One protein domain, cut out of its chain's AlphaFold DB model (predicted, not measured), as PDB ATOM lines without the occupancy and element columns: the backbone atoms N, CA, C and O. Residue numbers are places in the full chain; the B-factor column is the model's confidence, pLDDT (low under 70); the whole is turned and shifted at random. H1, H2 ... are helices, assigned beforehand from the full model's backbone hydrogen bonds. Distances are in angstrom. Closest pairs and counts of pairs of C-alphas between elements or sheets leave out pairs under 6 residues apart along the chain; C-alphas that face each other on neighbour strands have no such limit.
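Overview. This is residues 28 to 96 of the 274 residues of the protein "Hypothetical protein" of Rotaria sp. Silwood1 (UniProt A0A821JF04). Two helices, H2 and the long H3, make the arms of an open, flat V, with little H1 at the free end of the H2 arm. Past the far end of H3 the backbone folds back, and short H4 packs on residues 66 to 74 of H3. The printed part has 69 residues, with four named helices, H1 to H4 in order, and no named strand, an all-helix class. It is extended, with a radius of gyration of the C-alphas of 22.0 A and spans of 65 by 34 by 14 A.

Arrangement. H1, residues 28 to 32, and H2, residues 37 to 49, touch no helix. H3, residues 54 to 79, touches H4, residues 90 to 96, with residues 66 to 74 alone; their closest C-alphas, of Ser 70 and Ser 90, are 5.4 A apart. They run opposite ways at a steep tilt of 54 degrees. In H1, H2, H3 and H4 every O i to N i+4 pair is within hydrogen-bond range.

Along the chain. H1 begins at C-alpha 28 (149.387, 256.104, 350.506). H2 is 18.3 A long and H3 37.3 A. H4 ends at C-alpha 96 (188.017, 258.405, 321.601).

Size, cuts and confidence. The C-alphas farthest apart, of Lys 31 and Gly 81, are 66.0 A apart. The printed part has no cut and no long link. Residues 28 to 34, 47 to 52, 55 and 81 to 87 have pLDDT under 70.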
ATOM      1  N   TYR A  28     147.930 256.059 350.409       60.28
ATOM      2  CA  TYR A  28     149.387 256.104 350.506       60.28
ATOM      3  C   TYR A  28     150.031 256.588 349.196       60.28
ATOM      4  O   TYR A  28     150.876 257.487 349.215       60.28
ATOM      5  N   GLU A  29     149.575 256.098 348.036       61.09
ATOM      6  CA  GLU A  29     150.029 256.607 346.731       61.09
ATOM      7  C   GLU A  29     149.669 258.084 346.496       61.09
ATOM      8  O   GLU A  29     150.459 258.832 345.907       61.09
ATOM      9  N   LYS A  30     148.488 258.534 346.944       62.88
ATOM     10  CA  LYS A  30     148.081 259.947 346.830       62.88
ATOM     11  C   LYS A  30     148.971 260.867 347.663       62.88
ATOM     12  O   LYS A  30     149.313 261.947 347.183       62.88
ATOM     13  N   LYS A  31     149.389 260.443 348.860       58.50
ATOM     14  CA  LYS A  31     150.321 261.209 349.710       58.50
ATOM     15  C   LYS A  31     151.757 261.214 349.184       58.50
ATOM     16  O   LYS A  31     152.455 262.209 349.353       58.50
ATOM     17  N   GLN A  32     152.183 260.145 348.510       61.38
ATOM     18  CA  GLN A  32     153.524 260.037 347.916       61.38
ATOM     19  C   GLN A  32     153.664 260.760 346.567       61.38
ATOM     20  O   GLN A  32     154.768 260.884 346.026       61.38
ATOM     21  N   LYS A  33     152.572 261.286 345.996       63.84
ATOM     22  CA  LYS A  33     152.649 262.133 344.803       63.84
ATOM     23  C   LYS A  33     153.263 263.475 345.179       63.84
ATOM     24  O   LYS A  33     152.581 264.395 345.617       63.84
ATOM     25  N   ASN A  34     154.578 263.561 344.967       69.44
ATOM     26  CA  ASN A  34     155.365 264.776 345.118       69.44
ATOM     27  C   ASN A  34     154.598 265.966 344.497       69.44
ATOM     28  O   ASN A  34     154.321 265.933 343.291       69.44
ATOM     29  N   PRO A  35     154.256 267.008 345.279       75.19
ATOM     30  CA  PRO A  35     153.470 268.149 344.810       75.19
ATOM     31  C   PRO A  35     154.148 268.929 343.676       75.19
ATOM     32  O   PRO A  35     153.503 269.760 343.047       75.19
ATOM     33  N   TYR A  36     155.413 268.640 343.361       71.06
ATOM     34  CA  TYR A  36     156.144 269.203 342.224       71.06
ATOM     35  C   TYR A  36     156.172 268.299 340.978       71.06
ATOM     36  O   TYR A  36     156.769 268.671 339.968       71.06
ATOM     37  N   ARG A  37     155.512 267.131 340.984       75.62
ATOM     38  CA  ARG A  37     155.497 266.207 339.831       75.62
ATOM     39  C   ARG A  37     154.914 266.855 338.571       75.62
ATOM     40  O   ARG A  37     155.451 266.658 337.487       75.62
ATOM     41  N   TRP A  38     153.878 267.683 338.717       75.94
ATOM     42  CA  TRP A  38     153.288 268.435 337.602       75.94
ATOM     43  C   TRP A  38     154.264 269.454 336.993       75.94
ATOM     44  O   TRP A  38     154.202 269.727 335.798       75.94
ATOM     45  N   PHE A  39     155.182 270.008 337.792       73.44
ATOM     46  CA  PHE A  39     156.193 270.951 337.317       73.44
ATOM     47  C   PHE A  39     157.271 270.232 336.502       73.44
ATOM     48  O   PHE A  39     157.665 270.725 335.450       73.44
ATOM     49  N   ILE A  40     157.694 269.044 336.944       77.94
ATOM     50  CA  ILE A  40     158.643 268.193 336.209       77.94
ATOM     51  C   ILE A  40     158.046 267.772 334.861       77.94
ATOM     52  O   ILE A  40     158.712 267.901 333.835       77.94
ATOM     53  N   GLU A  41     156.782 267.344 334.849       81.06
ATOM     54  CA  GLU A  41     156.085 266.954 333.618       81.06
ATOM     55  C   GLU A  41     155.958 268.138 332.648       81.06
ATOM     56  O   GLU A  41     156.307 268.031 331.478       81.06
ATOM     57  N   LYS A  42     155.579 269.319 333.154       80.75
ATOM     58  CA  LYS A  42     155.456 270.541 332.346       80.75
ATOM     59  C   LYS A  42     156.798 271.039 331.795       80.75
ATOM     60  O   LYS A  42     156.841 271.637 330.722       80.75
ATOM     61  N   GLN A  43     157.898 270.826 332.520       74.12
ATOM     62  CA  GLN A  43     159.250 271.102 332.019       74.12
ATOM     63  C   GLN A  43     159.657 270.097 330.936       74.12
ATOM     64  O   GLN A  43     160.206 270.507 329.916       74.12
ATOM     65  N   ARG A  44     159.339 268.808 331.114       77.12
ATOM     66  CA  ARG A  44     159.591 267.755 330.119       77.12
ATOM     67  C   ARG A  44     158.818 268.009 328.822       77.12
ATOM     68  O   ARG A  44     159.415 267.954 327.754       77.12
ATOM     69  N   GLU A  45     157.541 268.368 328.912       78.56
ATOM     70  CA  GLU A  45     156.700 268.705 327.756       78.56
ATOM     71  C   GLU A  45     157.244 269.928 326.995       78.56
ATOM     72  O   GLU A  45     157.356 269.904 325.772       78.56
ATOM     73  N   LYS A  46     157.692 270.972 327.709       74.50
ATOM     74  CA  LYS A  46     158.363 272.132 327.094       74.50
ATOM     75  C   LYS A  46     159.691 271.784 326.425       74.50
ATOM     76  O   LYS A  46     160.014 272.384 325.406       74.50
ATOM     77  N   GLN A  47     160.471 270.869 326.998       62.62
ATOM     78  CA  GLN A  47     161.729 270.411 326.406       62.62
ATOM     79  C   GLN A  47     161.491 269.544 325.168       62.62
ATOM     80  O   GLN A  47     162.212 269.692 324.196       62.62
ATOM     81  N   GLN A  48     160.457 268.701 325.169       65.19
ATOM     82  CA  GLN A  48     160.087 267.877 324.012       65.19
ATOM     83  C   GLN A  48     159.434 268.695 322.886       65.19
ATOM     84  O   GLN A  48     159.626 268.387 321.715       65.19
ATOM     85  N   ALA A  49     158.691 269.753 323.227       68.00
ATOM     86  CA  ALA A  49     158.127 270.692 322.256       68.00
ATOM     87  C   ALA A  49     159.176 271.660 321.677       68.00
ATOM     88  O   ALA A  49     158.972 272.236 320.607       68.00
ATOM     89  N   ARG A  50     160.301 271.854 322.376       68.19
ATOM     90  CA  ARG A  50     161.458 272.583 321.859       68.19
ATOM     91  C   ARG A  50     162.197 271.634 320.917       68.19
ATOM     92  O   ARG A  50     162.962 270.790 321.360       68.19
ATOM     93  N   GLY A  51     161.902 271.740 319.622       65.38
ATOM     94  CA  GLY A  51     162.607 270.981 318.590       65.38
ATOM     95  C   GLY A  51     164.130 271.156 318.688       65.38
ATOM     96  O   GLY A  51     164.591 272.120 319.311       65.38
ATOM     97  N   PRO A  52     164.907 270.242 318.080       65.81
ATOM     98  CA  PRO A  52     166.354 270.243 318.211       65.81
ATOM     99  C   PRO A  52     166.914 271.579 317.731       65.81
ATOM    100  O   PRO A  52     166.604 272.037 316.626       65.81
ATOM    101  N   THR A  53     167.707 272.208 318.588       73.31
ATOM    102  CA  THR A  53     168.411 273.456 318.279       73.31
ATOM    103  C   THR A  53     169.377 273.250 317.111       73.31
ATOM    104  O   THR A  53     169.801 272.129 316.840       73.31
ATOM    105  N   GLU A  54     169.737 274.323 316.401       71.12
ATOM    106  CA  GLU A  54     170.708 274.247 315.295       71.12
ATOM    107  C   GLU A  54     172.033 273.607 315.748       71.12
ATOM    108  O   GLU A  54     172.613 272.802 315.021       71.12
ATOM    109  N   ASP A  55     172.444 273.875 316.990       69.69
ATOM    110  CA  ASP A  55     173.628 273.286 317.618       69.69
ATOM    111  C   ASP A  55     173.478 271.773 317.864       69.69
ATOM    112  O   ASP A  55     174.410 271.009 317.613       69.69
ATOM    113  N   GLU A  56     172.305 271.304 318.305       72.25
ATOM    114  CA  GLU A  56     172.018 269.871 318.492       72.25
ATOM    115  C   GLU A  56     171.934 269.126 317.154       72.25
ATOM    116  O   GLU A  56     172.408 267.994 317.037       72.25
ATOM    117  N   GLN A  57     171.382 269.767 316.120       75.25
ATOM    118  CA  GLN A  57     171.363 269.212 314.764       75.25
ATOM    119  C   GLN A  57     172.777 269.122 314.185       75.25
ATOM    120  O   GLN A  57     173.136 268.103 313.591       75.25
ATOM    121  N   ALA A  58     173.603 270.150 314.395       74.62
ATOM    122  CA  ALA A  58     175.004 270.148 313.991       74.62
ATOM    123  C   ALA A  58     175.814 269.076 314.739       74.62
ATOM    124  O   ALA A  58     176.604 268.365 314.114       74.62
ATOM    125  N   ALA A  59     175.580 268.904 316.044       76.25
ATOM    126  CA  ALA A  59     176.205 267.855 316.848       76.25
ATOM    127  C   ALA A  59     175.817 266.453 316.351       76.25
ATOM    128  O   ALA A  59     176.690 265.612 316.146       76.25
ATOM    129  N   SER A  60     174.533 266.225 316.056       79.00
ATOM    130  CA  SER A  60     174.051 264.952 315.506       79.00
ATOM    131  C   SER A  60     174.614 264.668 314.106       79.00
ATOM    132  O   SER A  60     175.058 263.553 313.820       79.00
ATOM    133  N   ALA A  61     174.685 265.682 313.236       82.56
ATOM    134  CA  ALA A  61     175.299 265.554 311.913       82.56
ATOM    135  C   ALA A  61     176.805 265.244 312.001       82.56
ATOM    136  O   ALA A  61     177.339 264.452 311.217       82.56
ATOM    137  N   MET A  62     177.497 265.845 312.971       80.06
ATOM    138  CA  MET A  62     178.906 265.580 313.244       80.06
ATOM    139  C   MET A  62     179.124 264.167 313.800       80.06
ATOM    140  O   MET A  62     180.042 263.482 313.350       80.06
ATOM    141  N   GLU A  63     178.266 263.699 314.705       84.38
ATOM    142  CA  GLU A  63     178.299 262.334 315.239       84.38
ATOM    143  C   GLU A  63     178.063 261.288 314.138       84.38
ATOM    144  O   GLU A  63     178.805 260.309 314.039       84.38
ATOM    145  N   ALA A  64     177.118 261.540 313.226       86.56
ATOM    146  CA  ALA A  64     176.888 260.692 312.057       86.56
ATOM    147  C   ALA A  64     178.111 260.644 311.122       86.56
ATOM    148  O   ALA A  64     178.474 259.583 310.601       86.56
ATOM    149  N   ARG A  65     178.795 261.781 310.929       88.06
ATOM    150  CA  ARG A  65     180.058 261.827 310.179       88.06
ATOM    151  C   ARG A  65     181.147 261.025 310.884       88.06
ATOM    152  O   ARG A  65     181.862 260.281 310.216       88.06
ATOM    153  N   LEU A  66     181.269 261.168 312.201       88.19
ATOM    154  CA  LEU A  66     182.265 260.451 312.991       88.19
ATOM    155  C   LEU A  66     182.044 258.937 312.915       88.19
ATOM    156  O   LEU A  66     183.002 258.204 312.689       88.19
ATOM    157  N   HIS A  67     180.788 258.492 312.981       89.12
ATOM    158  CA  HIS A  67     180.407 257.095 312.777       89.12
ATOM    159  C   HIS A  67     180.810 256.580 311.389       89.12
ATOM    160  O   HIS A  67     181.350 255.488 311.251       89.12
ATOM    161  N   ASN A  68     180.563 257.349 310.326       91.31
ATOM    162  CA  ASN A  68     180.936 256.934 308.969       91.31
ATOM    163  C   ASN A  68     182.464 256.820 308.815       91.31
ATOM    164  O   ASN A  68     182.967 255.897 308.175       91.31
ATOM    165  N   VAL A  69     183.209 257.748 309.421       91.12
ATOM    166  CA  VAL A  69     184.676 257.744 309.393       91.12
ATOM    167  C   VAL A  69     185.248 256.576 310.199       91.12
ATOM    168  O   VAL A  69     186.151 255.913 309.690       91.12
ATOM    169  N   SER A  70     184.728 256.292 311.400       90.75
ATOM    170  CA  SER A  70     185.188 255.159 312.217       90.75
ATOM    171  C   SER A  70     184.934 253.824 311.517       90.75
ATOM    172  O   SER A  70     185.842 253.003 311.431       90.75
ATOM    173  N   GLU A  71     183.760 253.654 310.903       90.31
ATOM    174  CA  GLU A  71     183.429 252.468 310.103       90.31
ATOM    175  C   GLU A  71     184.353 252.306 308.894       90.31
ATOM    176  O   GLU A  71     184.900 251.232 308.657       90.31
ATOM    177  N   LYS A  72     184.571 253.372 308.116       90.75
ATOM    178  CA  LYS A  72     185.489 253.329 306.965       90.75
ATOM    179  C   LYS A  72     186.917 253.004 307.382       90.75
ATOM    180  O   LYS A  72     187.599 252.283 306.661       90.75
ATOM    181  N   PHE A  73     187.352 253.524 308.523       89.81
ATOM    182  CA  PHE A  73     188.664 253.237 309.083       89.81
ATOM    183  C   PHE A  73     188.793 251.767 309.494       89.81
ATOM    184  O   PHE A  73     189.736 251.108 309.064       89.81
ATOM    185  N   CYS A  74     187.827 251.225 310.241       87.31
ATOM    186  CA  CYS A  74     187.815 249.809 310.612       87.31
ATOM    187  C   CYS A  74     187.742 248.903 309.370       87.31
ATOM    188  O   CYS A  74     188.532 247.973 309.251       87.31
ATOM    189  N   ASN A  75     186.891 249.220 308.389       87.88
ATOM    190  CA  ASN A  75     186.809 248.497 307.109       87.88
ATOM    191  C   ASN A  75     188.124 248.536 306.319       87.88
ATOM    192  O   ASN A  75     188.530 247.535 305.728       87.88
ATOM    193  N   TRP A  76     188.816 249.672 306.329       88.75
ATOM    194  CA  TRP A  76     190.140 249.793 305.730       88.75
ATOM    195  C   TRP A  76     191.188 248.948 306.468       88.75
ATOM    196  O   TRP A  76     191.980 248.276 305.810       88.75
ATOM    197  N   LEU A  77     191.152 248.903 307.806       86.50
ATOM    198  CA  LEU A  77     192.018 248.021 308.597       86.50
ATOM    199  C   LEU A  77     191.791 246.541 308.261       86.50
ATOM    200  O   LEU A  77     192.766 245.812 308.089       86.50
ATOM    201  N   TYR A  78     190.536 246.109 308.089       82.44
ATOM    202  CA  TYR A  78     190.218 244.745 307.642       82.44
ATOM    203  C   TYR A  78     190.773 244.447 306.243       82.44
ATOM    204  O   TYR A  78     191.258 243.348 305.983       82.44
ATOM    205  N   SER A  79     190.754 245.435 305.345       82.94
ATOM    206  CA  SER A  79     191.316 245.299 303.998       82.94
ATOM    207  C   SER A  79     192.848 245.246 303.972       82.94
ATOM    208  O   SER A  79     193.406 244.825 302.959       82.94
ATOM    209  N   LEU A  80     193.538 245.670 305.039       81.25
ATOM    210  CA  LEU A  80     195.005 245.693 305.104       81.25
ATOM    211  C   LEU A  80     195.638 244.313 305.338       81.25
ATOM    212  O   LEU A  80     196.860 244.209 305.406       81.25
ATOM    213  N   GLY A  81     194.830 243.252 305.438       65.00
ATOM    214  CA  GLY A  81     195.334 241.882 305.513       65.00
ATOM    215  C   GLY A  81     195.944 241.514 306.865       65.00
ATOM    216  O   GLY A  81     196.742 240.584 306.939       65.00
ATOM    217  N   GLY A  82     195.573 242.219 307.935       60.31
ATOM    218  CA  GLY A  82     195.749 241.696 309.284       60.31
ATOM    219  C   GLY A  82     194.652 240.674 309.543       60.31
ATOM    220  O   GLY A  82     193.480 241.051 309.597       60.31
ATOM    221  N   GLU A  83     195.008 239.396 309.687       56.44
ATOM    222  CA  GLU A  83     194.149 238.438 310.385       56.44
ATOM    223  C   GLU A  83     193.628 239.131 311.644       56.44
ATOM    224  O   GLU A  83     194.423 239.652 312.423       56.44
ATOM    225  N   ALA A  84     192.302 239.252 311.725       54.78
ATOM    226  CA  ALA A  84     191.550 240.046 312.684       54.78
ATOM    227  C   ALA A  84     192.341 240.372 313.958       54.78
ATOM    228  O   ALA A  84     192.491 239.505 314.811       54.78
ATOM    229  N   ASN A  85     192.792 241.620 314.113       57.41
ATOM    230  CA  ASN A  85     192.947 242.168 315.455       57.41
ATOM    231  C   ASN A  85     191.510 242.421 315.934       57.41
ATOM    232  O   ASN A  85     190.929 243.436 315.539       57.41
ATOM    233  N   PRO A  86     190.894 241.514 316.715       62.25
ATOM    234  CA  PRO A  86     189.486 241.612 317.102       62.25
ATOM    235  C   PRO A  86     189.265 242.751 318.109       62.25
ATOM    236  O   PRO A  86     188.137 243.042 318.492       62.25
ATOM    237  N   ASP A  87     190.354 243.388 318.537       67.75
ATOM    238  CA  ASP A  87     190.393 244.323 319.648       67.75
ATOM    239  C   ASP A  87     190.086 245.770 319.228       67.75
ATOM    240  O   ASP A  87     189.912 246.634 320.089       67.75
ATOM    241  N   ILE A  88     190.018 246.071 317.922       74.88
ATOM    242  CA  ILE A  88     189.758 247.433 317.427       74.88
ATOM    243  C   ILE A  88     188.302 247.555 316.971       74.88
ATOM    244  O   ILE A  88     187.965 247.371 315.802       74.88
ATOM    245  N   ASP A  89     187.444 247.910 317.923       81.56
ATOM    246  CA  ASP A  89     186.024 248.174 317.693       81.56
ATOM    247  C   ASP A  89     185.774 249.621 317.212       81.56
ATOM    248  O   ASP A  89     186.306 250.593 317.763       81.56
ATOM    249  N   SER A  90     184.904 249.767 316.208       82.06
ATOM    250  CA  SER A  90     184.420 251.048 315.668       82.06
ATOM    251  C   SER A  90     183.840 251.940 316.771       82.06
ATOM    252  O   SER A  90     184.059 253.157 316.771       82.06
ATOM    253  N   ALA A  91     183.173 251.348 317.772       83.81
ATOM    254  CA  ALA A  91     182.624 252.100 318.900       83.81
ATOM    255  C   ALA A  91     183.713 252.683 319.820       83.81
ATOM    256  O   ALA A  91     183.560 253.807 320.304       83.81
ATOM    257  N   VAL A  92     184.823 251.965 320.031       84.31
ATOM    258  CA  VAL A  92     185.959 252.439 320.843       84.31
ATOM    259  C   VAL A  92     186.670 253.593 320.140       84.31
ATOM    260  O   VAL A  92     186.917 254.629 320.761       84.31
ATOM    261  N   VAL A  93     186.923 253.457 318.834       86.25
ATOM    262  CA  VAL A  93     187.519 254.522 318.011       86.25
ATOM    263  C   VAL A  93     186.633 255.766 318.033       86.25
ATOM    264  O   VAL A  93     187.119 256.856 318.325       86.25
ATOM    265  N   ARG A  94     185.322 255.615 317.805       87.38
ATOM    266  CA  ARG A  94     184.358 256.723 317.865       87.38
ATOM    267  C   ARG A  94     184.400 257.440 319.216       87.38
ATOM    268  O   ARG A  94     184.535 258.659 319.243       87.38
ATOM    269  N   ASN A  95     184.350 256.702 320.325       84.31
ATOM    270  CA  ASN A  95     184.333 257.284 321.673       84.31
ATOM    271  C   ASN A  95     185.609 258.077 322.007       84.31
ATOM    272  O   ASN A  95     185.543 259.078 322.726       84.31
ATOM    273  N   LEU A  96     186.755 257.675 321.452       84.62
ATOM    274  CA  LEU A  96     188.017 258.405 321.601       84.62
ATOM    275  C   LEU A  96     187.944 259.810 320.984       84.62
ATOM    276  O   LEU A  96     188.527 260.756 321.506       84.62
TER     277      LEU A  96